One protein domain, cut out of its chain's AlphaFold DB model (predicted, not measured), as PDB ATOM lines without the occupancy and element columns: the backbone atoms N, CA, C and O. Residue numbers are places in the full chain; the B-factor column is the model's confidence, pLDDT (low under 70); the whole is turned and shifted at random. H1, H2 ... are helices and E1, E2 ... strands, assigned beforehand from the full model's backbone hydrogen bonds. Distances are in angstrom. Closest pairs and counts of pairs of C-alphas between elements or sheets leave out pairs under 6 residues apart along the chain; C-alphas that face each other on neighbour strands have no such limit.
ATOM      1  N   ILE A  77      21.882  15.342  54.596       84.94
ATOM      2  CA  ILE A  77      21.448  15.615  55.971       84.94
ATOM      3  C   ILE A  77      22.544  15.115  56.916       84.94
ATOM      4  O   ILE A  77      23.163  14.087  56.649       84.94
ATOM      5  N   GLU A  78      22.805  15.834  58.007       86.75
ATOM      6  CA  GLU A  78      23.766  15.402  59.029       86.75
ATOM      7  C   GLU A  78      23.371  14.040  59.621       86.75
ATOM      8  O   GLU A  78      22.201  13.821  59.931       86.75
ATOM      9  N   ASN A  79      24.342  13.142  59.816       84.25
ATOM     10  CA  ASN A  79      24.090  11.739  60.177       84.25
ATOM     11  C   ASN A  79      23.223  11.559  61.437       84.25
ATOM     12  O   ASN A  79      22.348  10.701  61.453       84.25
ATOM     13  N   GLU A  80      23.437  12.366  62.481       85.38
ATOM     14  CA  GLU A  80      22.641  12.294  63.717       85.38
ATOM     15  C   GLU A  80      21.179  12.686  63.469       85.38
ATOM     16  O   GLU A  80      20.248  12.012  63.911       85.38
ATOM     17  N   THR A  81      20.977  13.758  62.700       86.94
ATOM     18  CA  THR A  81      19.645  14.219  62.299       86.94
ATOM     19  C   THR A  81      18.966  13.208  61.381       86.94
ATOM     20  O   THR A  81      17.763  12.990  61.495       86.94
ATOM     21  N   LEU A  82      19.732  12.573  60.498       87.38
ATOM     22  CA  LEU A  82      19.240  11.572  59.568       87.38
ATOM     23  C   LEU A  82      18.742  10.320  60.287       87.38
ATOM     24  O   LEU A  82      17.619   9.900  60.031       87.38
ATOM     25  N   LEU A  83      19.529   9.777  61.218       87.94
ATOM     26  CA  LEU A  83      19.143   8.598  61.995       87.94
ATOM     27  C   LEU A  83      17.852   8.848  62.786       87.94
ATOM     28  O   LEU A  83      16.956   8.009  62.805       87.94
ATOM     29  N   TYR A  84      17.738  10.032  63.396       90.12
ATOM     30  CA  TYR A  84      16.511  10.450  64.072       90.12
ATOM     31  C   TYR A  84      15.311  10.476  63.114       90.12
ATOM     32  O   TYR A  84      14.232   9.997  63.456       90.12
ATOM     33  N   ILE A  85      15.491  11.016  61.904       90.25
ATOM     34  CA  ILE A  85      14.429  11.096  60.897       90.25
ATOM     35  C   ILE A  85      14.019   9.713  60.402       90.25
ATOM     36  O   ILE A  85      12.826   9.461  60.295       90.25
ATOM     37  N   GLU A  86      14.972   8.824  60.119       90.62
ATOM     38  CA  GLU A  86      14.694   7.457  59.667       90.62
ATOM     39  C   GLU A  86      13.850   6.693  60.695       90.62
ATOM     40  O   GLU A  86      12.848   6.077  60.333       90.62
ATOM     41  N   GLN A  87      14.196   6.796  61.983       88.94
ATOM     42  CA  GLN A  87      13.447   6.158  63.068       88.94
ATOM     43  C   GLN A  87      12.025   6.716  63.179       88.94
ATOM     44  O   GLN A  87      11.055   5.964  63.103       88.94
ATOM     45  N   GLN A  88      11.892   8.040  63.289       89.00
ATOM     46  CA  GLN A  88      10.593   8.691  63.477       89.00
ATOM     47  C   GLN A  88       9.680   8.551  62.254       89.00
ATOM     48  O   GLN A  88       8.480   8.331  62.395       89.00
ATOM     49  N   LEU A  89      10.226   8.630  61.039       88.69
ATOM     50  CA  LEU A  89       9.445   8.380  59.829       88.69
ATOM     51  C   LEU A  89       9.025   6.923  59.709       88.69
ATOM     52  O   LEU A  89       7.914   6.671  59.254       88.69
ATOM     53  N   SER A  90       9.871   5.974  60.117       90.19
ATOM     54  CA  SER A  90       9.490   4.561  60.096       90.19
ATOM     55  C   SER A  90       8.320   4.282  61.041       90.19
ATOM     56  O   SER A  90       7.418   3.522  60.696       90.19
ATOM     57  N   GLU A  91       8.293   4.946  62.199       87.19
ATOM     58  CA  GLU A  91       7.170   4.897  63.142       87.19
ATOM     59  C   GLU A  91       5.904   5.532  62.547       87.19
ATOM     60  O   GLU A  91       4.845   4.907  62.558       87.19
ATOM     61  N   VAL A  92       6.011   6.731  61.962       85.69
ATOM     62  CA  VAL A  92       4.867   7.462  61.380       85.69
ATOM     63  C   VAL A  92       4.277   6.760  60.154       85.69
ATOM     64  O   VAL A  92       3.060   6.749  59.972       85.69
ATOM     65  N   LEU A  93       5.118   6.200  59.288       84.75
ATOM     66  CA  LEU A  93       4.687   5.537  58.056       84.75
ATOM     67  C   LEU A  93       4.304   4.066  58.293       84.75
ATOM     68  O   LEU A  93       3.556   3.487  57.505       84.75
ATOM     69  N   GLY A  94       4.794   3.465  59.381       85.31
ATOM     70  CA  GLY A  94       4.589   2.058  59.731       85.31
ATOM     71  C   GLY A  94       5.354   1.066  58.855       85.31
ATOM     72  O   GLY A  94       5.021  -0.119  58.826       85.31
ATOM     73  N   PHE A  95       6.375   1.532  58.138       88.44
ATOM     74  CA  PHE A  95       7.322   0.706  57.396       88.44
ATOM     75  C   PHE A  95       8.726   1.301  57.489       88.44
ATOM     76  O   PHE A  95       8.891   2.505  57.655       88.44
ATOM     77  N   GLU A  96       9.743   0.455  57.360       90.19
ATOM     78  CA  GLU A  96      11.141   0.868  57.483       90.19
ATOM     79  C   GLU A  96      11.575   1.746  56.297       90.19
ATOM     80  O   GLU A  96      11.513   1.326  55.134       90.19
ATOM     81  N   VAL A  97      12.039   2.959  56.604       91.56
ATOM     82  CA  VAL A  97      12.711   3.856  55.658       91.56
ATOM     83  C   VAL A  97      14.192   3.952  56.004       91.56
ATOM     84  O   VAL A  97      14.559   4.104  57.166       91.56
ATOM     85  N   SER A  98      15.056   3.902  54.994       91.56
ATOM     86  CA  SER A  98      16.495   4.072  55.193       91.56
ATOM     87  C   SER A  98      17.131   4.867  54.061       91.56
ATOM     88  O   SER A  98      16.570   5.033  52.980       91.56
ATOM     89  N   THR A  99      18.340   5.362  54.273       87.88
ATOM     90  CA  THR A  99      19.144   5.997  53.222       87.88
ATOM     91  C   THR A  99      19.995   5.025  52.426       87.88
ATOM     92  O   THR A  99      20.760   5.441  51.559       87.88
ATOM     93  N   GLY A 100      19.867   3.728  52.673       84.06
ATOM     94  CA  GLY A 100      20.654   2.706  52.005       84.06
ATOM     95  C   GLY A 100      20.603   1.373  52.732       84.06
ATOM     96  O   GLY A 100      19.807   1.159  53.644       84.06
ATOM     97  N   ASN A 101      21.470   0.469  52.306       81.31
ATOM     98  CA  ASN A 101      21.710  -0.820  52.934       81.31
ATOM     99  C   ASN A 101      23.213  -1.147  52.870       81.31
ATOM    100  O   ASN A 101      24.012  -0.351  52.380       81.31
ATOM    101  N   ASP A 102      23.602  -2.346  53.299       78.12
ATOM    102  CA  ASP A 102      25.007  -2.789  53.274       78.12
ATOM    103  C   ASP A 102      25.649  -2.767  51.869       78.12
ATOM    104  O   ASP A 102      26.872  -2.808  51.732       78.12
ATOM    105  N   GLN A 103      24.834  -2.728  50.809       74.25
ATOM    106  CA  GLN A 103      25.267  -2.824  49.416       74.25
ATOM    107  C   GLN A 103      25.349  -1.461  48.715       74.25
ATOM    108  O   GLN A 103      26.134  -1.321  47.774       74.25
ATOM    109  N   PHE A 104      24.553  -0.469  49.127       79.81
ATOM    110  CA  PHE A 104      24.558   0.875  48.545       79.81
ATOM    111  C   PHE A 104      24.037   1.935  49.523       79.81
ATOM    112  O   PHE A 104      23.218   1.653  50.393       79.81
ATOM    113  N   GLN A 105      24.441   3.186  49.310       83.88
ATOM    114  CA  GLN A 105      23.917   4.342  50.038       83.88
ATOM    115  C   GLN A 105      23.437   5.406  49.055       83.88
ATOM    116  O   GLN A 105      24.101   5.660  48.051       83.88
ATOM    117  N   LEU A 106      22.295   6.030  49.345       85.50
ATOM    118  CA  LEU A 106      21.754   7.141  48.575       85.50
ATOM    119  C   LEU A 106      22.753   8.314  48.561       85.50
ATOM    120  O   LEU A 106      23.181   8.761  49.628       85.50
ATOM    121  N   PRO A 107      23.099   8.861  47.379       78.69
ATOM    122  CA  PRO A 107      24.038   9.980  47.257       78.69
ATOM    123  C   PRO A 107      23.507  11.283  47.853       78.69
ATOM    124  O   PRO A 107      24.271  12.194  48.164       78.69
ATOM    125  N   PHE A 108      22.188  11.393  47.951       84.31
ATOM    126  CA  PHE A 108      21.493  12.554  48.461       84.31
ATOM    127  C   PHE A 108      20.227  12.103  49.178       84.31
ATOM    128  O   PHE A 108      19.578  11.137  48.780       84.31
ATOM    129  N   GLN A 109      19.877  12.835  50.225       89.25
ATOM    130  CA  GLN A 109      18.616  12.688  50.944       89.25
ATOM    131  C   GLN A 109      17.640  13.788  50.532       89.25
ATOM    132  O   GLN A 109      16.433  13.586  50.576       89.25
ATOM    133  N   LYS A 110      18.169  14.931  50.074       90.69
ATOM    134  CA  LYS A 110      17.417  16.055  49.518       90.69
ATOM    135  C   LYS A 110      17.649  16.122  48.017       90.69
ATOM    136  O   LYS A 110      18.795  16.167  47.570       90.69
ATOM    137  N   ALA A 111      16.570  16.140  47.250       89.12
ATOM    138  CA  ALA A 111      16.625  16.120  45.798       89.12
ATOM    139  C   ALA A 111      15.711  17.179  45.192       89.12
ATOM    140  O   ALA A 111      14.646  17.479  45.726       89.12
ATOM    141  N   THR A 112      16.109  17.688  44.031       88.44
ATOM    142  CA  THR A 112      15.221  18.408  43.122       88.44
ATOM    143  C   THR A 112      14.805  17.457  42.011       88.44
ATOM    144  O   THR A 112      15.646  16.847  41.341       88.44
ATOM    145  N   LEU A 113      13.500  17.318  41.839       87.44
ATOM    146  CA  LEU A 113      12.867  16.361  40.954       87.44
ATOM    147  C   LEU A 113      12.421  17.044  39.663       87.44
ATOM    148  O   LEU A 113      11.789  18.094  39.686       87.44
ATOM    149  N   PHE A 114      12.717  16.421  38.528       83.94
ATOM    150  CA  PHE A 114      12.302  16.857  37.201       83.94
ATOM    151  C   PHE A 114      11.218  15.939  36.637       83.94
ATOM    152  O   PHE A 114      11.310  14.715  36.751       83.94
ATOM    153  N   SER A 115      10.203  16.523  35.996       79.25
ATOM    154  CA  SER A 115       9.215  15.728  35.267       79.25
ATOM    155  C   SER A 115       9.822  15.241  33.957       79.25
ATOM    156  O   SER A 115      10.133  16.029  33.066       79.25
ATOM    157  N   LEU A 116       9.993  13.929  33.842       75.19
ATOM    158  CA  LEU A 116      10.347  13.282  32.589       75.19
ATOM    159  C   LEU A 116       9.075  13.027  31.770       75.19
ATOM    160  O   LEU A 116       8.007  12.828  32.349       75.19
ATOM    161  N   PRO A 117       9.158  13.013  30.427       65.19
ATOM    162  CA  PRO A 117       8.005  12.676  29.601       65.19
ATOM    163  C   PRO A 117       7.522  11.256  29.927       65.19
ATOM    164  O   PRO A 117       8.318  10.415  30.350       65.19
ATOM    165  N   HIS A 118       6.229  10.975  29.718       56.62
ATOM    166  CA  HIS A 118       5.683   9.631  29.925       56.62
ATOM    167  C   HIS A 118       6.480   8.602  29.127       56.62
ATOM    168  O   HIS A 118       6.379   8.532  27.906       56.62
ATOM    169  N   LEU A 119       7.267   7.781  29.809       52.53
ATOM    170  CA  LEU A 119       7.979   6.700  29.157       52.53
ATOM    171  C   LEU A 119       6.980   5.555  28.914       52.53
ATOM    172  O   LEU A 119       6.240   5.164  29.814       52.53
ATOM    173  N   PHE A 120       6.913   5.041  27.683       45.47
ATOM    174  CA  PHE A 120       6.028   3.926  27.332       45.47
ATOM    175  C   PHE A 120       6.705   2.577  27.609       45.47
ATOM    176  O   PHE A 120       7.820   2.317  27.154       45.47
ATOM    177  N   PHE A 121       6.003   1.686  28.322       45.56
ATOM    178  CA  PHE A 121       6.575   0.433  28.848       45.56
ATOM    179  C   PHE A 121       6.937  -0.570  27.751       45.56
ATOM    180  O   PHE A 121       7.795  -1.429  27.935       45.56
ATOM    181  N   SER A 122       6.295  -0.452  26.591       41.66
ATOM    182  CA  SER A 122       6.505  -1.307  25.431       41.66
ATOM    183  C   SER A 122       6.309  -0.495  24.150       41.66
ATOM    184  O   SER A 122       5.398   0.332  24.108       41.66
ATOM    185  N   PRO A 123       7.070  -0.765  23.071       42.12
ATOM    186  CA  PRO A 123       6.849  -0.140  21.762       42.12
ATOM    187  C   PRO A 123       5.482  -0.486  21.144       42.12
ATOM    188  O   PRO A 123       5.087   0.112  20.147       42.12
ATOM    189  N   THR A 124       4.760  -1.455  21.719       44.84
ATOM    190  CA  THR A 124       3.415  -1.872  21.281       44.84
ATOM    191  C   THR A 124       2.283  -1.265  22.112       44.84
ATOM    192  O   THR A 124       1.119  -1.415  21.741       44.84
ATOM    193  N   LEU A 125       2.595  -0.571  23.216       44.81
ATOM    194  CA  LEU A 125       1.583   0.059  24.059       44.81
ATOM    195  C   LEU A 125       1.004   1.272  23.317       44.81
ATOM    196  O   LEU A 125       1.718   2.226  23.011       44.81
ATOM    197  N   GLN A 126      -0.287   1.226  22.986       47.16
ATOM    198  CA  GLN A 126      -0.949   2.330  22.298       47.16
ATOM    199  C   GLN A 126      -1.260   3.454  23.291       47.16
ATOM    200  O   GLN A 126      -1.864   3.222  24.336       47.16
ATOM    201  N   ALA A 127      -0.903   4.687  22.925       47.09
ATOM    202  CA  ALA A 127      -1.184   5.900  23.699       47.09
ATOM    203  C   ALA A 127      -2.685   6.125  23.992       47.09
ATOM    204  O   ALA A 127      -3.029   6.907  24.868       47.09
ATOM    205  N   ALA A 128      -3.581   5.417  23.293       47.69
ATOM    206  CA  ALA A 128      -5.031   5.524  23.443       47.69
ATOM    207  C   ALA A 128      -5.584   4.986  24.781       47.69
ATOM    208  O   ALA A 128      -6.727   5.284  25.125       47.69
ATOM    209  N   THR A 129      -4.809   4.200  25.538       45.09
ATOM    210  CA  THR A 129      -5.262   3.608  26.813       45.09
ATOM    211  C   THR A 129      -5.066   4.544  28.013       45.09
ATOM    212  O   THR A 129      -5.675   4.331  29.059       45.09
ATOM    213  N   ILE A 130      -4.254   5.598  27.873       47.34
ATOM    214  CA  ILE A 130      -3.989   6.589  28.925       47.34
ATOM    215  C   ILE A 130      -4.899   7.784  28.646       47.34
ATOM    216  O   ILE A 130      -4.657   8.570  27.733       47.34
ATOM    217  N   LYS A 131      -6.009   7.876  29.386       42.84
ATOM    218  CA  LYS A 131      -7.139   8.751  29.031       42.84
ATOM    219  C   LYS A 131      -6.857  10.251  29.059       42.84
ATOM    220  O   LYS A 131      -7.698  10.975  28.557       42.84
ATOM    221  N   ASN A 132      -5.726  10.715  29.580       40.66
ATOM    222  CA  ASN A 132      -5.287  12.105  29.487       40.66
ATOM    223  C   ASN A 132      -3.768  12.147  29.685       40.66
ATOM    224  O   ASN A 132      -3.326  11.726  30.745       40.66
ATOM    225  N   ILE A 133      -3.015  12.602  28.674       44.06
ATOM    226  CA  ILE A 133      -1.774  13.425  28.679       44.06
ATOM    227  C   ILE A 133      -1.078  13.205  27.317       44.06
ATOM    228  O   ILE A 133      -0.351  12.226  27.140       44.06
ATOM    229  N   PRO A 134      -1.297  14.092  26.331       39.94
ATOM    230  CA  PRO A 134      -0.632  14.039  25.038       39.94
ATOM    231  C   PRO A 134       0.499  15.077  24.940       39.94
ATOM    232  O   PRO A 134       0.487  15.898  24.038       39.94
ATOM    233  N   GLU A 135       1.489  15.052  25.832       38.12
ATOM    234  CA  GLU A 135       2.727  15.846  25.706       38.12
ATOM    235  C   GLU A 135       3.858  15.015  26.344       38.12
ATOM    236  O   GLU A 135       3.703  14.513  27.449       38.12
ATOM    237  N   ALA A 136       4.987  14.680  25.723       36.09
ATOM    238  CA  ALA A 136       5.784  15.350  24.713       36.09
ATOM    239  C   ALA A 136       6.209  14.372  23.601       36.09
ATOM    240  O   ALA A 136       6.187  13.155  23.781       36.09
ATOM    241  N   GLY A 137       6.624  14.903  22.449       34.94
ATOM    242  CA  GLY A 137       7.121  14.128  21.312       34.94
ATOM    243  C   GLY A 137       8.236  13.148  21.694       34.94
ATOM    244  O   GLY A 137       9.401  13.521  21.804       34.94
ATOM    245  N   ILE A 138       7.876  11.878  21.854       36.03
ATOM    246  CA  ILE A 138       8.803  10.770  22.069       36.03
ATOM    247  C   ILE A 138       9.047  10.099  20.722       36.03
ATOM    248  O   ILE A 138       8.118   9.675  20.030       36.03
ATOM    249  N   ALA A 139      10.320   9.983  20.343       35.72
ATOM    250  CA  ALA A 139      10.737   9.086  19.279       35.72
ATOM    251  C   ALA A 139      10.172   7.682  19.564       35.72
ATOM    252  O   ALA A 139      10.495   7.086  20.588       35.72
ATOM    253  N   LYS A 140       9.353   7.160  18.642       40.16
ATOM    254  CA  LYS A 140       8.590   5.891  18.693       40.16
ATOM    255  C   LYS A 140       9.361   4.610  19.090       40.16
ATOM    256  O   LYS A 140       8.771   3.537  19.082       40.16
ATOM    257  N   ALA A 141      10.658   4.675  19.383       38.53
ATOM    258  CA  ALA A 141      11.552   3.521  19.384       38.53
ATOM    259  C   ALA A 141      12.452   3.375  20.624       38.53
ATOM    260  O   ALA A 141      13.437   2.643  20.553       38.53
ATOM    261  N   ARG A 142      12.163   4.030  21.756       37.72
ATOM    262  CA  ARG A 142      12.872   3.727  23.012       37.72
ATOM    263  C   ARG A 142      11.945   3.014  24.000       37.72
ATOM    264  O   ARG A 142      11.025   3.654  24.500       37.72
ATOM    265  N   PRO A 143      12.143   1.707  24.261       38.78
ATOM    266  CA  PRO A 143      11.475   1.050  25.381       38.78
ATOM    267  C   PRO A 143      11.905   1.700  26.705       38.78
ATOM    268  O   PRO A 143      13.041   2.165  26.808       38.78
ATOM    269  N   ILE A 144      11.014   1.679  27.709       44.75
ATOM    270  CA  ILE A 144      11.279   2.131  29.094       44.75
ATOM    271  C   ILE A 144      12.605   1.620  29.644       44.75
ATOM    272  O   ILE A 144      13.285   2.307  30.393       44.75
ATOM    273  N   PHE A 145      12.988   0.424  29.227       45.34
ATOM    274  CA  PHE A 145      14.290  -0.126  29.501       45.34
ATOM    275  C   PHE A 145      15.055  -0.123  28.192       45.34
ATOM    276  O   PHE A 145      14.855  -1.014  27.367       45.34
ATOM    277  N   GLY A 146      15.999   0.796  28.006       39.00
ATOM    278  CA  GLY A 146      16.956   0.726  26.892       39.00
ATOM    279  C   GLY A 146      17.821  -0.554  26.871       39.00
ATOM    280  O   GLY A 146      18.803  -0.604  26.139       39.00
ATOM    281  N   TRP A 147      17.501  -1.556  27.701       43.44
ATOM    282  CA  TRP A 147      18.299  -2.732  28.029       43.44
ATOM    283  C   TRP A 147      17.495  -3.996  28.433       43.44
ATOM    284  O   TRP A 147      18.123  -5.032  28.641       43.44
ATOM    285  N   GLN A 148      16.155  -3.985  28.543       37.69
ATOM    286  CA  GLN A 148      15.398  -5.189  28.950       37.69
ATOM    287  C   GLN A 148      14.929  -6.005  27.733       37.69
ATOM    288  O   GLN A 148      14.221  -5.504  26.860       37.69
ATOM    289  N   LEU A 149      15.322  -7.282  27.686       38.06
ATOM    290  CA  LEU A 149      14.823  -8.254  26.711       38.06
ATOM    291  C   LEU A 149      13.390  -8.676  27.067       38.06
ATOM    292  O   LEU A 149      13.048  -8.859  28.235       38.06
ATOM    293  N   VAL A 156       2.833  -1.638  36.465       53.59
ATOM    294  CA  VAL A 156       2.995  -0.463  37.352       53.59
ATOM    295  C   VAL A 156       3.267   0.761  36.476       53.59
ATOM    296  O   VAL A 156       4.416   1.121  36.236       53.59
ATOM    297  N   SER A 157       2.218   1.341  35.886       57.16
ATOM    298  CA  SER A 157       2.390   2.295  34.781       57.16
ATOM    299  C   SER A 157       2.691   3.735  35.193       57.16
ATOM    300  O   SER A 157       3.209   4.494  34.374       57.16
ATOM    301  N   ASP A 158       2.415   4.120  36.440       70.19
ATOM    302  CA  ASP A 158       2.206   5.546  36.711       70.19
ATOM    303  C   ASP A 158       3.156   6.162  37.749       70.19
ATOM    304  O   ASP A 158       3.422   7.352  37.643       70.19
ATOM    305  N   TYR A 159       3.749   5.395  38.675       80.31
ATOM    306  CA  TYR A 159       4.583   5.947  39.764       80.31
ATOM    307  C   TYR A 159       6.006   5.398  39.740       80.31
ATOM    308  O   TYR A 159       6.323   4.364  40.332       80.31
ATOM    309  N   TRP A 160       6.883   6.124  39.059       86.06
ATOM    310  CA  TRP A 160       8.282   5.745  38.914       86.06
ATOM    311  C   TRP A 160       9.224   6.940  38.997       86.06
ATOM    312  O   TRP A 160       8.837   8.088  38.736       86.06
ATOM    313  N   ILE A 161      10.479   6.630  39.322       88.62
ATOM    314  CA  ILE A 161      11.608   7.559  39.306       88.62
ATOM    315  C   ILE A 161      12.783   7.003  38.500       88.62
ATOM    316  O   ILE A 161      12.897   5.803  38.243       88.62
ATOM    317  N   ALA A 162      13.679   7.908  38.138       86.31
ATOM    318  CA  ALA A 162      14.990   7.633  37.590       86.31
ATOM    319  C   ALA A 162      16.029   8.438  38.386       86.31
ATOM    320  O   ALA A 162      15.804   9.606  38.712       86.31
ATOM    321  N   LEU A 163      17.156   7.816  38.724       85.81
ATOM    322  CA  LEU A 163      18.213   8.424  39.543       85.81
ATOM    323  C   LEU A 163      19.589   8.079  38.976       85.81
ATOM    324  O   LEU A 163      19.743   7.046  38.329       85.81
ATOM    325  N   SER A 164      20.587   8.927  39.230       82.56
ATOM    326  CA  SER A 164      21.962   8.689  38.772       82.56
ATOM    327  C   SER A 164      22.580   7.499  39.505       82.56
ATOM    328  O   SER A 164      23.005   7.602  40.661       82.56
ATOM    329  N   LEU A 165      22.691   6.363  38.818       79.19
ATOM    330  CA  LEU A 165      23.306   5.153  39.371       79.19
ATOM    331  C   LEU A 165      24.804   5.334  39.610       79.19
ATOM    332  O   LEU A 165      25.377   4.697  40.491       79.19
ATOM    333  N   ARG A 166      25.445   6.227  38.849       74.56
ATOM    334  CA  ARG A 166      26.857   6.579  39.047       74.56
ATOM    335  C   ARG A 166      27.096   7.217  40.407       74.56
ATOM    336  O   ARG A 166      28.151   7.012  40.990       74.56
ATOM    337  N   SER A 167      26.120   7.973  40.896       73.06
ATOM    338  CA  SER A 167      26.211   8.656  42.182       73.06
ATOM    339  C   SER A 167      26.007   7.694  43.360       73.06
ATOM    340  O   SER A 167      26.557   7.935  44.425       73.06
ATOM    341  N   LEU A 168      25.284   6.583  43.168       71.12
ATOM    342  CA  LEU A 168      25.082   5.535  44.183       71.12
ATOM    343  C   LEU A 168      26.291   4.613  44.400       71.12
ATOM    344  O   LEU A 168      26.299   3.833  45.351       71.12
ATOM    345  N   ALA A 169      27.278   4.635  43.504       60.84
ATOM    346  CA  ALA A 169      28.411   3.718  43.537       60.84
ATOM    347  C   ALA A 169      29.409   4.097  44.649       60.84
ATOM    348  O   ALA A 169      30.491   4.615  44.389       60.84
ATOM    349  N   THR A 170      29.049   3.839  45.906       58.69
ATOM    350  CA  THR A 170      29.964   3.913  47.062       58.69
ATOM    351  C   THR A 170      30.873   2.679  47.163       58.69
ATOM    352  O   THR A 170      31.881   2.697  47.863       58.69
ATOM    353  N   GLN A 171      30.542   1.619  46.419       58.50
ATOM    354  CA  GLN A 171      31.211   0.314  46.353       58.50
ATOM    355  C   GLN A 171      31.772   0.071  44.934       58.50
ATOM    356  O   GLN A 171      31.297   0.695  43.983       58.50
ATOM    357  N   PRO A 172      32.707  -0.878  44.717       66.69
ATOM    358  CA  PRO A 172      33.243  -1.214  43.388       66.69
ATOM    359  C   PRO A 172      32.234  -1.950  42.480       66.69
ATOM    360  O   PRO A 172      32.623  -2.700  41.583       66.69
ATOM    361  N   LEU A 173      30.930  -1.786  42.717       70.69
ATOM    362  CA  LEU A 173      29.886  -2.379  41.898       70.69
ATOM    363  C   LEU A 173      29.842  -1.668  40.547       70.69
ATOM    364  O   LEU A 173      29.741  -0.445  40.450       70.69
ATOM    365  N   SER A 174      29.891  -2.454  39.478       78.38
ATOM    366  CA  SER A 174      29.664  -1.932  38.134       78.38
ATOM    367  C   SER A 174      28.239  -1.384  38.009       78.38
ATOM    368  O   SER A 174      27.304  -1.881  38.639       78.38
ATOM    369  N   ILE A 175      28.042  -0.406  37.121       75.94
ATOM    370  CA  ILE A 175      26.710   0.145  36.814       75.94
ATOM    371  C   ILE A 175      25.728  -0.977  36.437       75.94
ATOM    372  O   ILE A 175      24.565  -0.933  36.819       75.94
ATOM    373  N   THR A 176      26.190  -2.015  35.736       78.88
ATOM    374  CA  THR A 176      25.371  -3.180  35.374       78.88
ATOM    375  C   THR A 176      24.878  -3.953  36.599       78.88
ATOM    376  O   THR A 176      23.711  -4.336  36.647       78.88
ATOM    377  N   GLN A 177      25.734  -4.152  37.603       80.25
ATOM    378  CA  GLN A 177      25.355  -4.811  38.856       80.25
ATOM    379  C   GLN A 177      24.394  -3.946  39.672       80.25
ATOM    380  O   GLN A 177      23.389  -4.457  40.159       80.25
ATOM    381  N   LEU A 178      24.645  -2.635  39.759       76.94
ATOM    382  CA  LEU A 178      23.735  -1.693  40.421       76.94
ATOM    383  C   LEU A 178      22.359  -1.679  39.754       76.94
ATOM    384  O   LEU A 178      21.349  -1.726  40.449       76.94
ATOM    385  N   LYS A 179      22.308  -1.703  38.417       77.25
ATOM    386  CA  LYS A 179      21.050  -1.846  37.673       77.25
ATOM    387  C   LYS A 179      20.313  -3.104  38.101       77.25
ATOM    388  O   LYS A 179      19.168  -3.005  38.518       77.25
ATOM    389  N   GLN A 180      20.956  -4.267  38.056       79.44
ATOM    390  CA  GLN A 180      20.313  -5.532  38.435       79.44
ATOM    391  C   GLN A 180      19.811  -5.535  39.883       79.44
ATOM    392  O   GLN A 180      18.738  -6.066  40.153       79.44
ATOM    393  N   LEU A 181      20.563  -4.920  40.795       79.94
ATOM    394  CA  LEU A 181      20.240  -4.856  42.217       79.94
ATOM    395  C   LEU A 181      19.065  -3.916  42.515       79.94
ATOM    396  O   LEU A 181      18.219  -4.235  43.351       79.94
ATOM    397  N   LEU A 182      19.022  -2.767  41.839       79.31
ATOM    398  CA  LEU A 182      18.084  -1.678  42.126       79.31
ATOM    399  C   LEU A 182      16.851  -1.669  41.220       79.31
ATOM    400  O   LEU A 182      15.901  -0.936  41.483       79.31
ATOM    401  N   THR A 183      16.841  -2.484  40.164       74.50
ATOM    402  CA  THR A 183      15.677  -2.634  39.284       74.50
ATOM    403  C   THR A 183      14.461  -3.036  40.111       74.50
ATOM    404  O   THR A 183      14.487  -4.071  40.777       74.50
ATOM    405  N   LYS A 184      13.389  -2.231  40.047       71.81
ATOM    406  CA  LYS A 184      12.126  -2.442  40.788       71.81
ATOM    407  C   LYS A 184      12.267  -2.382  42.311       71.81
ATOM    408  O   LYS A 184      11.378  -2.823  43.037       71.81
ATOM    409  N   LYS A 185      13.378  -1.845  42.817       85.12
ATOM    410  CA  LYS A 185      13.446  -1.453  44.221       85.12
ATOM    411  C   LYS A 185      12.569  -0.234  44.447       85.12
ATOM    412  O   LYS A 185      12.450   0.630  43.572       85.12
ATOM    413  N   LYS A 186      11.948  -0.207  45.622       90.12
ATOM    414  CA  LYS A 186      11.006   0.835  45.997       90.12
ATOM    415  C   LYS A 186      11.711   1.935  46.765       90.12
ATOM    416  O   LYS A 186      12.627   1.687  47.550       90.12
ATOM    417  N   PHE A 187      11.256   3.148  46.521       92.56
ATOM    418  CA  PHE A 187      11.701   4.351  47.198       92.56
ATOM    419  C   PHE A 187      10.476   5.098  47.712       92.56
ATOM    420  O   PHE A 187       9.379   4.964  47.167       92.56
ATOM    421  N   CYS A 188      10.673   5.878  48.765       94.38
ATOM    422  CA  CYS A 188       9.684   6.797  49.301       94.38
ATOM    423  C   CYS A 188      10.155   8.220  49.027       94.38
ATOM    424  O   CYS A 188      11.244   8.605  49.459       94.38
ATOM    425  N   LEU A 189       9.353   8.985  48.294       94.62
ATOM    426  CA  LEU A 189       9.550  10.420  48.132       94.62
ATOM    427  C   LEU A 189       8.583  11.146  49.045       94.62
ATOM    428  O   LEU A 189       7.389  10.881  48.996       94.62
ATOM    429  N   ILE A 190       9.086  12.086  49.832       94.25
ATOM    430  CA  ILE A 190       8.271  12.879  50.747       94.25
ATOM    431  C   ILE A 190       8.260  14.325  50.266       94.25
ATOM    432  O   ILE A 190       9.316  14.947  50.122       94.25
ATOM    433  N   ASN A 191       7.056  14.858  50.058       92.56
ATOM    434  CA  ASN A 191       6.798  16.280  49.885       92.56
ATOM    435  C   ASN A 191       6.327  16.857  51.228       92.56
ATOM    436  O   ASN A 191       5.123  16.866  51.506       92.56
ATOM    437  N   PRO A 192       7.243  17.350  52.079       90.38
ATOM    438  CA  PRO A 192       6.874  17.789  53.420       90.38
ATOM    439  C   PRO A 192       6.034  19.073  53.409       90.38
ATOM    440  O   PRO A 192       5.340  19.345  54.380       90.38
ATOM    441  N   GLN A 193       6.052  19.846  52.318       87.75
ATOM    442  CA  GLN A 193       5.239  21.061  52.170       87.75
ATOM    443  C   GLN A 193       3.759  20.754  51.901       87.75
ATOM    444  O   GLN A 193       2.908  21.608  52.122       87.75
ATOM    445  N   GLN A 194       3.457  19.552  51.403       85.31
ATOM    446  CA  GLN A 194       2.095  19.100  51.095       85.31
ATOM    447  C   GLN A 194       1.642  17.951  52.004       85.31
ATOM    448  O   GLN A 194       0.537  17.450  51.844       85.31
ATOM    449  N   GLU A 195       2.498  17.519  52.938       89.44
ATOM    450  CA  GLU A 195       2.252  16.378  53.832       89.44
ATOM    451  C   GLU A 195       1.920  15.078  53.079       89.44
ATOM    452  O   GLU A 195       1.143  14.234  53.533       89.44
ATOM    453  N   LEU A 196       2.534  14.911  51.905       88.69
ATOM    454  CA  LEU A 196       2.367  13.749  51.040       88.69
ATOM    455  C   LEU A 196       3.645  12.919  51.014       88.69
ATOM    456  O   LEU A 196       4.757  13.454  50.999       88.69
ATOM    457  N   TYR A 197       3.480  11.604  50.921       92.94
ATOM    458  CA  TYR A 197       4.550  10.691  50.556       92.94
ATOM    459  C   TYR A 197       4.118   9.824  49.377       92.94
ATOM    460  O   TYR A 197       2.949   9.477  49.234       92.94
ATOM    461  N   CYS A 198       5.058   9.472  48.511       91.31
ATOM    462  CA  CYS A 198       4.797   8.639  47.353       91.31
ATOM    463  C   CYS A 198       5.766   7.460  47.321       91.31
ATOM    464  O   CYS A 198       6.984   7.634  47.391       91.31
ATOM    465  N   ILE A 199       5.209   6.261  47.182       91.50
ATOM    466  CA  ILE A 199       5.950   5.020  46.975       91.50
ATOM    467  C   ILE A 199       6.146   4.850  45.475       91.50
ATOM    468  O   ILE A 199       5.191   4.903  44.698       91.50
ATOM    469  N   VAL A 200       7.393   4.668  45.061       89.69
ATOM    470  CA  VAL A 200       7.779   4.662  43.648       89.69
ATOM    471  C   VAL A 200       8.764   3.545  43.367       89.69
ATOM    472  O   VAL A 200       9.496   3.113  44.257       89.69
ATOM    473  N   GLU A 201       8.836   3.121  42.112       87.25
ATOM    474  CA  GLU A 201       9.854   2.180  41.652       87.25
ATOM    475  C   GLU A 201      10.971   2.898  40.893       87.25
ATOM    476  O   GLU A 201      10.725   3.831  40.122       87.25
ATOM    477  N   LEU A 202      12.210   2.437  41.079       85.25
ATOM    478  CA  LEU A 202      13.316   2.850  40.224       85.25
ATOM    479  C   LEU A 202      13.290   2.074  38.904       85.25
ATOM    480  O   LEU A 202      13.412   0.844  38.899       85.25
ATOM    481  N   ILE A 203      13.183   2.808  37.793       76.62
ATOM    482  CA  ILE A 203      13.066   2.210  36.455       76.62
ATOM    483  C   ILE A 203      14.242   2.506  35.521       76.62
ATOM    484  O   ILE A 203      14.511   1.699  34.632       76.62
ATOM    485  N   ASP A 204      14.955   3.621  35.707       71.81
ATOM    486  CA  ASP A 204      16.040   4.012  34.801       71.81
ATOM    487  C   ASP A 204      17.142   4.832  35.490       71.81
ATOM    488  O   ASP A 204      16.993   5.323  36.610       71.81
ATOM    489  N   ASP A 205      18.264   4.962  34.791       76.19
ATOM    490  CA  ASP A 205      19.382   5.827  35.152       76.19
ATOM    491  C   ASP A 205      19.110   7.252  34.647       76.19
ATOM    492  O   ASP A 205      18.906   7.469  33.452       76.19
ATOM    493  N   PHE A 206      19.107   8.228  35.551       75.06
ATOM    494  CA  PHE A 206      18.911   9.635  35.202       75.06
ATOM    495  C   PHE A 206      20.224  10.399  35.294       75.06
ATOM    496  O   PHE A 206      20.861  10.439  36.346       75.06
ATOM    497  N   LEU A 207      20.596  11.056  34.198       70.56
ATOM    498  CA  LEU A 207      21.750  11.940  34.147       70.56
ATOM    499  C   LEU A 207      21.307  13.312  33.644       70.56
ATOM    500  O   LEU A 207      21.062  13.483  32.449       70.56
ATOM    501  N   ASP A 208      21.225  14.285  34.548       68.94
ATOM    502  CA  ASP A 208      21.065  15.684  34.165       68.94
ATOM    503  C   ASP A 208      22.442  16.281  33.825       68.94
ATOM    504  O   ASP A 208      23.271  16.443  34.724       68.94
ATOM    505  N   PRO A 209      22.719  16.648  32.560       60.38
ATOM    506  CA  PRO A 209      23.999  17.240  32.178       60.38
ATOM    507  C   PRO A 209      24.288  18.567  32.894       60.38
ATOM    508  O   PRO A 209      25.449  18.957  32.999       60.38
ATOM    509  N   ALA A 210      23.256  19.260  33.387       67.62
ATOM    510  CA  ALA A 210      23.401  20.513  34.116       67.62
ATOM    511  C   ALA A 210      23.471  20.332  35.645       67.62
ATOM    512  O   ALA A 210      23.664  21.328  36.344       67.62
ATOM    513  N   ASN A 211      23.317  19.104  36.165       69.50
ATOM    514  CA  ASN A 211      23.235  18.781  37.600       69.50
ATOM    515  C   ASN A 211      22.228  19.644  38.394       69.50
ATOM    516  O   ASN A 211      22.365  19.813  39.606       69.50
ATOM    517  N   ARG A 212      21.219  20.209  37.721       78.81
ATOM    518  CA  ARG A 212      20.142  20.996  38.335       78.81
ATOM    519  C   ARG A 212      19.162  20.084  39.056       78.81
ATOM    520  O   ARG A 212      18.675  20.436  40.125       78.81
ATOM    521  N   TYR A 213      18.917  18.912  38.482       84.56
ATOM    522  CA  TYR A 213      17.997  17.916  39.002       84.56
ATOM    523  C   TYR A 213      18.744  16.657  39.410       84.56
ATOM    524  O   TYR A 213      19.637  16.179  38.712       84.56
ATOM    525  N   GLN A 214      18.358  16.112  40.556       87.19
ATOM    526  CA  GLN A 214      18.938  14.889  41.101       87.19
ATOM    527  C   GLN A 214      18.071  13.665  40.777       87.19
ATOM    528  O   GLN A 214      18.581  12.545  40.736       87.19
ATOM    529  N   LEU A 215      16.777  13.880  40.507       88.69
ATOM    530  CA  LEU A 215      15.807  12.837  40.182       88.69
ATOM    531  C   LEU A 215      15.016  13.192  38.923       88.69
ATOM    532  O   LEU A 215      14.602  14.336  38.739       88.69
ATOM    533  N   GLY A 216      14.746  12.184  38.102       87.31
ATOM    534  CA  GLY A 216      13.694  12.204  37.096       87.31
ATOM    535  C   GLY A 216      12.469  11.446  37.602       87.31
ATOM    536  O   GLY A 216      12.606  10.465  38.328       87.31
ATOM    537  N   ALA A 217      11.274  11.882  37.229       85.94
ATOM    538  CA  ALA A 217      10.026  11.308  37.720       85.94
ATOM    539  C   ALA A 217       8.947  11.260  36.645       85.94
ATOM    540  O   ALA A 217       8.881  12.125  35.769       85.94
ATOM    541  N   SER A 218       8.052  10.283  36.776       81.81
ATOM    542  CA  SER A 218       6.824  10.219  35.982       81.81
ATOM    543  C   SER A 218       5.956  11.485  36.135       81.81
ATOM    544  O   SER A 218       5.899  12.073  37.222       81.81
ATOM    545  N   PRO A 219       5.215  11.900  35.089       74.31
ATOM    546  CA  PRO A 219       4.295  13.034  35.194       74.31
ATOM    547  C   PRO A 219       3.167  12.817  36.210       74.31
ATOM    548  O   PRO A 219       2.734  13.775  36.849       74.31
ATOM    549  N   GLN A 220       2.708  11.572  36.390       74.50
ATOM    550  CA  GLN A 220       1.663  11.264  37.369       74.50
ATOM    551  C   GLN A 220       2.167  11.488  38.799       74.50
ATOM    552  O   GLN A 220       1.508  12.187  39.565       74.50
ATOM    553  N   LEU A 221       3.368  10.994  39.127       83.44
ATOM    554  CA  LEU A 221       4.021  11.241  40.415       83.44
ATOM    555  C   LEU A 221       4.189  12.738  40.697       83.44
ATOM    556  O   LEU A 221       3.892  13.197  41.794       83.44
ATOM    557  N   VAL A 222       4.647  13.504  39.701       80.06
ATOM    558  CA  VAL A 222       4.817  14.960  39.821       80.06
ATOM    559  C   VAL A 222       3.504  15.653  40.170       80.06
ATOM    560  O   VAL A 222       3.491  16.535  41.032       80.06
ATOM    561  N   ARG A 223       2.418  15.263  39.496       75.19
ATOM    562  CA  ARG A 223       1.098  15.863  39.678       75.19
ATOM    563  C   ARG A 223       0.498  15.495  41.028       75.19
ATOM    564  O   ARG A 223       0.119  16.386  41.777       75.19
ATOM    565  N   GLU A 224       0.407  14.206  41.329       78.31
ATOM    566  CA  GLU A 224      -0.273  13.727  42.534       78.31
ATOM    567  C   GLU A 224       0.525  13.982  43.806       78.31
ATOM    568  O   GLU A 224      -0.053  14.364  44.817       78.31
ATOM    569  N   GLY A 225       1.851  13.855  43.744       78.06
ATOM    570  CA  GLY A 225       2.736  14.242  44.839       78.06
ATOM    571  C   GLY A 225       2.924  15.755  44.961       78.06
ATOM    572  O   GLY A 225       3.616  16.209  45.869       78.06
ATOM    573  N   GLN A 226       2.339  16.543  44.049       81.81
ATOM    574  CA  GLN A 226       2.381  18.009  44.032       81.81
ATOM    575  C   GLN A 226       3.805  18.585  44.142       81.81
ATOM    576  O   GLN A 226       4.037  19.643  44.738       81.81
ATOM    577  N   PHE A 227       4.782  17.890  43.554       81.56
ATOM    578  CA  PHE A 227       6.199  18.229  43.703       81.56
ATOM    579  C   PHE A 227       6.557  19.563  43.042       81.56
ATOM    580  O   PHE A 227       7.459  20.243  43.508       81.56
ATOM    581  N   TRP A 228       5.830  19.982  42.005       81.12
ATOM    582  CA  TRP A 228       6.032  21.268  41.323       81.12
ATOM    583  C   TRP A 228       5.022  22.350  41.734       81.12
ATOM    584  O   TRP A 228       4.726  23.260  40.961       81.12
ATOM    585  N   SER A 229       4.499  22.279  42.962       75.44
ATOM    586  CA  SER A 229       3.702  23.373  43.530       75.44
ATOM    587  C   SER A 229       4.551  24.647  43.733       75.44
ATOM    588  O   SER A 229       5.778  24.549  43.862       75.44
ATOM    589  N   PRO A 230       3.929  25.842  43.828       73.75
ATOM    590  CA  PRO A 230       4.642  27.093  44.113       73.75
ATOM    591  C   PRO A 230       5.465  27.073  45.409       73.75
ATOM    592  O   PRO A 230       6.404  27.852  45.546       73.75
ATOM    593  N   VAL A 231       5.117  26.191  46.352       78.25
ATOM    594  CA  VAL A 231       5.806  26.046  47.641       78.25
ATOM    595  C   VAL A 231       6.923  25.002  47.552       78.25
ATOM    596  O   VAL A 231       8.013  25.218  48.070       78.25
ATOM    597  N   THR A 232       6.681  23.880  46.868       79.06
ATOM    598  CA  THR A 232       7.623  22.752  46.818       79.06
ATOM    599  C   THR A 232       8.764  22.974  45.817       79.06
ATOM    600  O   THR A 232       9.892  22.563  46.080       79.06
ATOM    601  N   LEU A 233       8.507  23.624  44.671       83.12
ATOM    602  CA  LEU A 233       9.515  23.952  43.642       83.12
ATOM    603  C   LEU A 233      10.398  22.762  43.201       83.12
ATOM    604  O   LEU A 233      11.595  22.909  42.950       83.12
ATOM    605  N   GLY A 234       9.821  21.565  43.142       82.62
ATOM    606  CA  GLY A 234      10.500  20.321  42.781       82.62
ATOM    607  C   GLY A 234      11.302  19.683  43.915       82.62
ATOM    608  O   GLY A 234      11.878  18.619  43.706       82.62
ATOM    609  N   ARG A 235      11.374  20.292  45.103       89.56
ATOM    610  CA  ARG A 235      12.184  19.791  46.219       89.56
ATOM    611  C   ARG A 235      11.490  18.641  46.941       89.56
ATOM    612  O   ARG A 235      10.308  18.706  47.258       89.56
ATOM    613  N   THR A 236      12.239  17.594  47.241       92.81
ATOM    614  CA  THR A 236      11.734  16.395  47.915       92.81
ATOM    615  C   THR A 236      12.801  15.797  48.816       92.81
ATOM    616  O   THR A 236      14.001  16.004  48.611       92.81
ATOM    617  N   VAL A 237      12.354  14.999  49.782       93.31
ATOM    618  CA  VAL A 237      13.213  14.044  50.492       93.31
ATOM    619  C   VAL A 237      13.027  12.666  49.869       93.31
ATOM    620  O   VAL A 237      11.924  12.355  49.419       93.31
ATOM    621  N   ILE A 238      14.087  11.866  49.797       93.94
ATOM    622  CA  ILE A 238      14.044  10.497  49.271       93.94
ATOM    623  C   ILE A 238      14.621   9.503  50.281       93.94
ATOM    624  O   ILE A 238      15.685   9.730  50.854       93.94
ATOM    625  N   PHE A 239      13.931   8.375  50.434       94.00
ATOM    626  CA  PHE A 239      14.371   7.217  51.206       94.00
ATOM    627  C   PHE A 239      14.245   5.938  50.380       94.00
ATOM    628  O   PHE A 239      13.395   5.820  49.498       94.00
ATOM    629  N   TYR A 240      15.099   4.970  50.673       92.88
ATOM    630  CA  TYR A 240      15.003   3.601  50.197       92.88
ATOM    631  C   TYR A 240      14.054   2.794  51.090       92.88
ATOM    632  O   TYR A 240      14.015   2.985  52.305       92.88
ATOM    633  N   LEU A 241      13.294   1.887  50.469       91.56
ATOM    634  CA  LEU A 241      12.369   0.985  51.150       91.56
ATOM    635  C   LEU A 241      12.855  -0.458  51.035       91.56
ATOM    636  O   LEU A 241      12.954  -1.013  49.935       91.56
ATOM    637  N   ASN A 242      13.093  -1.102  52.176       86.25
ATOM    638  CA  ASN A 242      13.470  -2.513  52.237       86.25
ATOM    639  C   ASN A 242      12.236  -3.440  52.213       86.25
ATOM    640  O   ASN A 242      12.020  -4.252  53.108       86.25
ATOM    641  N   ASP A 243      11.404  -3.324  51.178       85.19
ATOM    642  CA  ASP A 243      10.173  -4.115  51.039       85.19
ATOM    643  C   ASP A 243      10.452  -5.504  50.439       85.19
ATOM    644  O   ASP A 243      10.281  -5.744  49.240       85.19
ATOM    645  N   GLN A 244      10.924  -6.434  51.273       77.38
ATOM    646  CA  GLN A 244      11.230  -7.807  50.847       77.38
ATOM    647  C   GLN A 244       9.984  -8.610  50.450       77.38
ATOM    648  O   GLN A 244      10.064  -9.478  49.582       77.38
ATOM    649  N   SER A 245       8.836  -8.326  51.070       78.12
ATOM    650  CA  SER A 245       7.559  -9.004  50.816       78.12
ATOM    651  C   SER A 245       6.796  -8.430  49.619       78.12
ATOM    652  O   SER A 245       5.758  -8.975  49.246       78.12
ATOM    653  N   ASN A 246       7.311  -7.362  48.996       78.50
ATOM    654  CA  ASN A 246       6.659  -6.627  47.914       78.50
ATOM    655  C   ASN A 246       5.234  -6.157  48.282       78.50
ATOM    656  O   ASN A 246       4.345  -6.108  47.430       78.50
ATOM    657  N   SER A 247       5.018  -5.837  49.557       83.12
ATOM    658  CA  SER A 247       3.717  -5.478  50.126       83.12
ATOM    659  C   SER A 247       3.295  -4.036  49.829       83.12
ATOM    660  O   SER A 247       2.105  -3.756  49.696       83.12
ATOM    661  N   LEU A 248       4.256  -3.124  49.663       84.81
ATOM    662  CA  LEU A 248       3.998  -1.692  49.528       84.81
ATOM    663  C   LEU A 248       3.615  -1.317  48.096       84.81
ATOM    664  O   LEU A 248       4.429  -1.422  47.181       84.81
ATOM    665  N   LYS A 249       2.392  -0.854  47.852       85.00
ATOM    666  CA  LYS A 249       1.967  -0.510  46.487       85.00
ATOM    667  C   LYS A 249       2.482   0.873  46.066       85.00
ATOM    668  O   LYS A 249       2.354   1.819  46.848       85.00
ATOM    669  N   PRO A 250       3.017   1.027  44.841       85.75
ATOM    670  CA  PRO A 250       3.337   2.339  44.293       85.75
ATOM    671  C   PRO A 250       2.097   3.239  44.219       85.75
ATOM    672  O   PRO A 250       1.015   2.769  43.870       85.75
ATOM    673  N   GLY A 251       2.260   4.514  44.555       83.50
ATOM    674  CA  GLY A 251       1.164   5.478  44.675       83.50
ATOM    675  C   GLY A 251       1.539   6.658  45.567       83.50
ATOM    676  O   GLY A 251       2.610   6.653  46.173       83.50
ATOM    677  N   CYS A 252       0.663   7.659  45.647       85.31
ATOM    678  CA  CYS A 252       0.804   8.792  46.561       85.31
ATOM    679  C   CYS A 252      -0.227   8.713  47.691       85.31
ATOM    680  O   CYS A 252      -1.386   8.365  47.477       85.31
ATOM    681  N   TYR A 253       0.219   9.044  48.895       86.50
ATOM    682  CA  TYR A 253      -0.491   8.842  50.148       86.50
ATOM    683  C   TYR A 253      -0.286  10.053  51.060       86.50
ATOM    684  O   TYR A 253       0.724  10.756  50.973       86.50
ATOM    685  N   GLN A 254      -1.239  10.289  51.956       85.88
ATOM    686  CA  GLN A 254      -1.120  11.334  52.966       85.88
ATOM    687  C   GLN A 254      -0.355  10.806  54.178       85.88
ATOM    688  O   GLN A 254      -0.598   9.685  54.628       85.88
ATOM    689  N   ILE A 255       0.569  11.602  54.717       79.94
ATOM    690  CA  ILE A 255       1.306  11.223  55.927       79.94
ATOM    691  C   ILE A 255       0.299  11.002  57.070       79.94
ATOM    692  O   ILE A 255      -0.656  11.760  57.230       79.94
ATOM    693  N   GLY A 256       0.468   9.908  57.817       69.06
ATOM    694  CA  GLY A 256      -0.499   9.444  58.821       69.06
ATOM    695  C   GLY A 256      -1.566   8.474  58.295       69.06
ATOM    696  O   GLY A 256      -2.367   7.981  59.082       69.06
ATOM    697  N   HIS A 257      -1.570   8.158  56.995       64.31
ATOM    698  CA  HIS A 257      -2.397   7.098  56.409       64.31
ATOM    699  C   HIS A 257      -1.507   6.013  55.787       64.31
ATOM    700  O   HIS A 257      -0.599   6.318  55.010       64.31
ATOM    701  N   GLN A 258      -1.763   4.743  56.119       56.53
ATOM    702  CA  GLN A 258      -1.019   3.602  55.573       56.53
ATOM    703  C   GLN A 258      -1.560   3.152  54.204       56.53
ATOM    704  O   GLN A 258      -2.765   3.256  53.956       56.53
ATOM    705  N   PRO A 259      -0.697   2.622  53.315       55.25
ATOM    706  CA  PRO A 259      -1.115   2.124  52.011       55.25
ATOM    707  C   PRO A 259      -1.807   0.754  52.151       55.25
ATOM    708  O   PRO A 259      -1.214  -0.192  52.666       55.25
ATOM    709  N   SER A 260      -3.060   0.643  51.688       47.28
ATOM    710  CA  SER A 260      -3.877  -0.592  51.688       47.28
ATOM    711  C   SER A 260      -3.618  -1.523  50.498       47.28
ATOM    712  O   SER A 260      -3.504  -1.030  49.351       47.28
TER     713      SER A 260
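What this domain is: This is residues 77 to 149 and 156 to 260 of the 260 residues of an uncharacterized protein of Candidatus Pacebacteria bacterium CG_4_10_14_0_8_um_filter_43_12 (UniProt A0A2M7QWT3). With little regular structure, the model is a small closed barrel of six strands, ringed E1 E5 E2 E4 E3 E6, mixed; H3 packs on its outside, H1 lies beyond one side and unnamed residues 116 to 149 beyond the opposite one. The 178 printed residues, under half in named elements, run H1 E1 E2 H2 E3 E4 E5 H3 E6 E7, class mixed; they are compact, radius of gyration of the C-alphas 16.1 A, spanning 47 by 38 by 36 A.

How they stand to each other: H1, residues 79 to 93, is only just not on the barrel, with 4 pairs of C-alphas within 10 A. E1, residues 110 to 115, is parallel to E5, residues 215 to 217; N 114 and O 215 are 2.8 A apart. E3, residues 186 to 191, and E4, residues 196 to 205, form a hairpin; N 189 and O 198 are 2.9 A apart. H3, residues 219 to 224, has a height over the sheet of 6.8 A. In H1, H3 and H2, residues 175 to 182, every O i to N i+4 pair is within hydrogen-bond range; H2 is on the barrel, closest C-alphas Leu 182 and Leu 202, 6.8 A.

Where its parts are: H1 spans 20.5 A from C-alpha 79 at (24.090, 11.739, 60.177). E4 spans 24.6 A, E2, residues 160 to 163, 10.3 A, and E6, residues 235 to 241, 19.4 A. E7, residues 251 to 254, ends at (-1.120, 11.334, 52.966).

The domain as a whole: Residues 150 to 155 are not printed; C-alphas 149 and 156 are 17.7 A apart. The links H1 to E1 and E2 to H2 are long. Among residues under pLDDT 70 are 117 to 149.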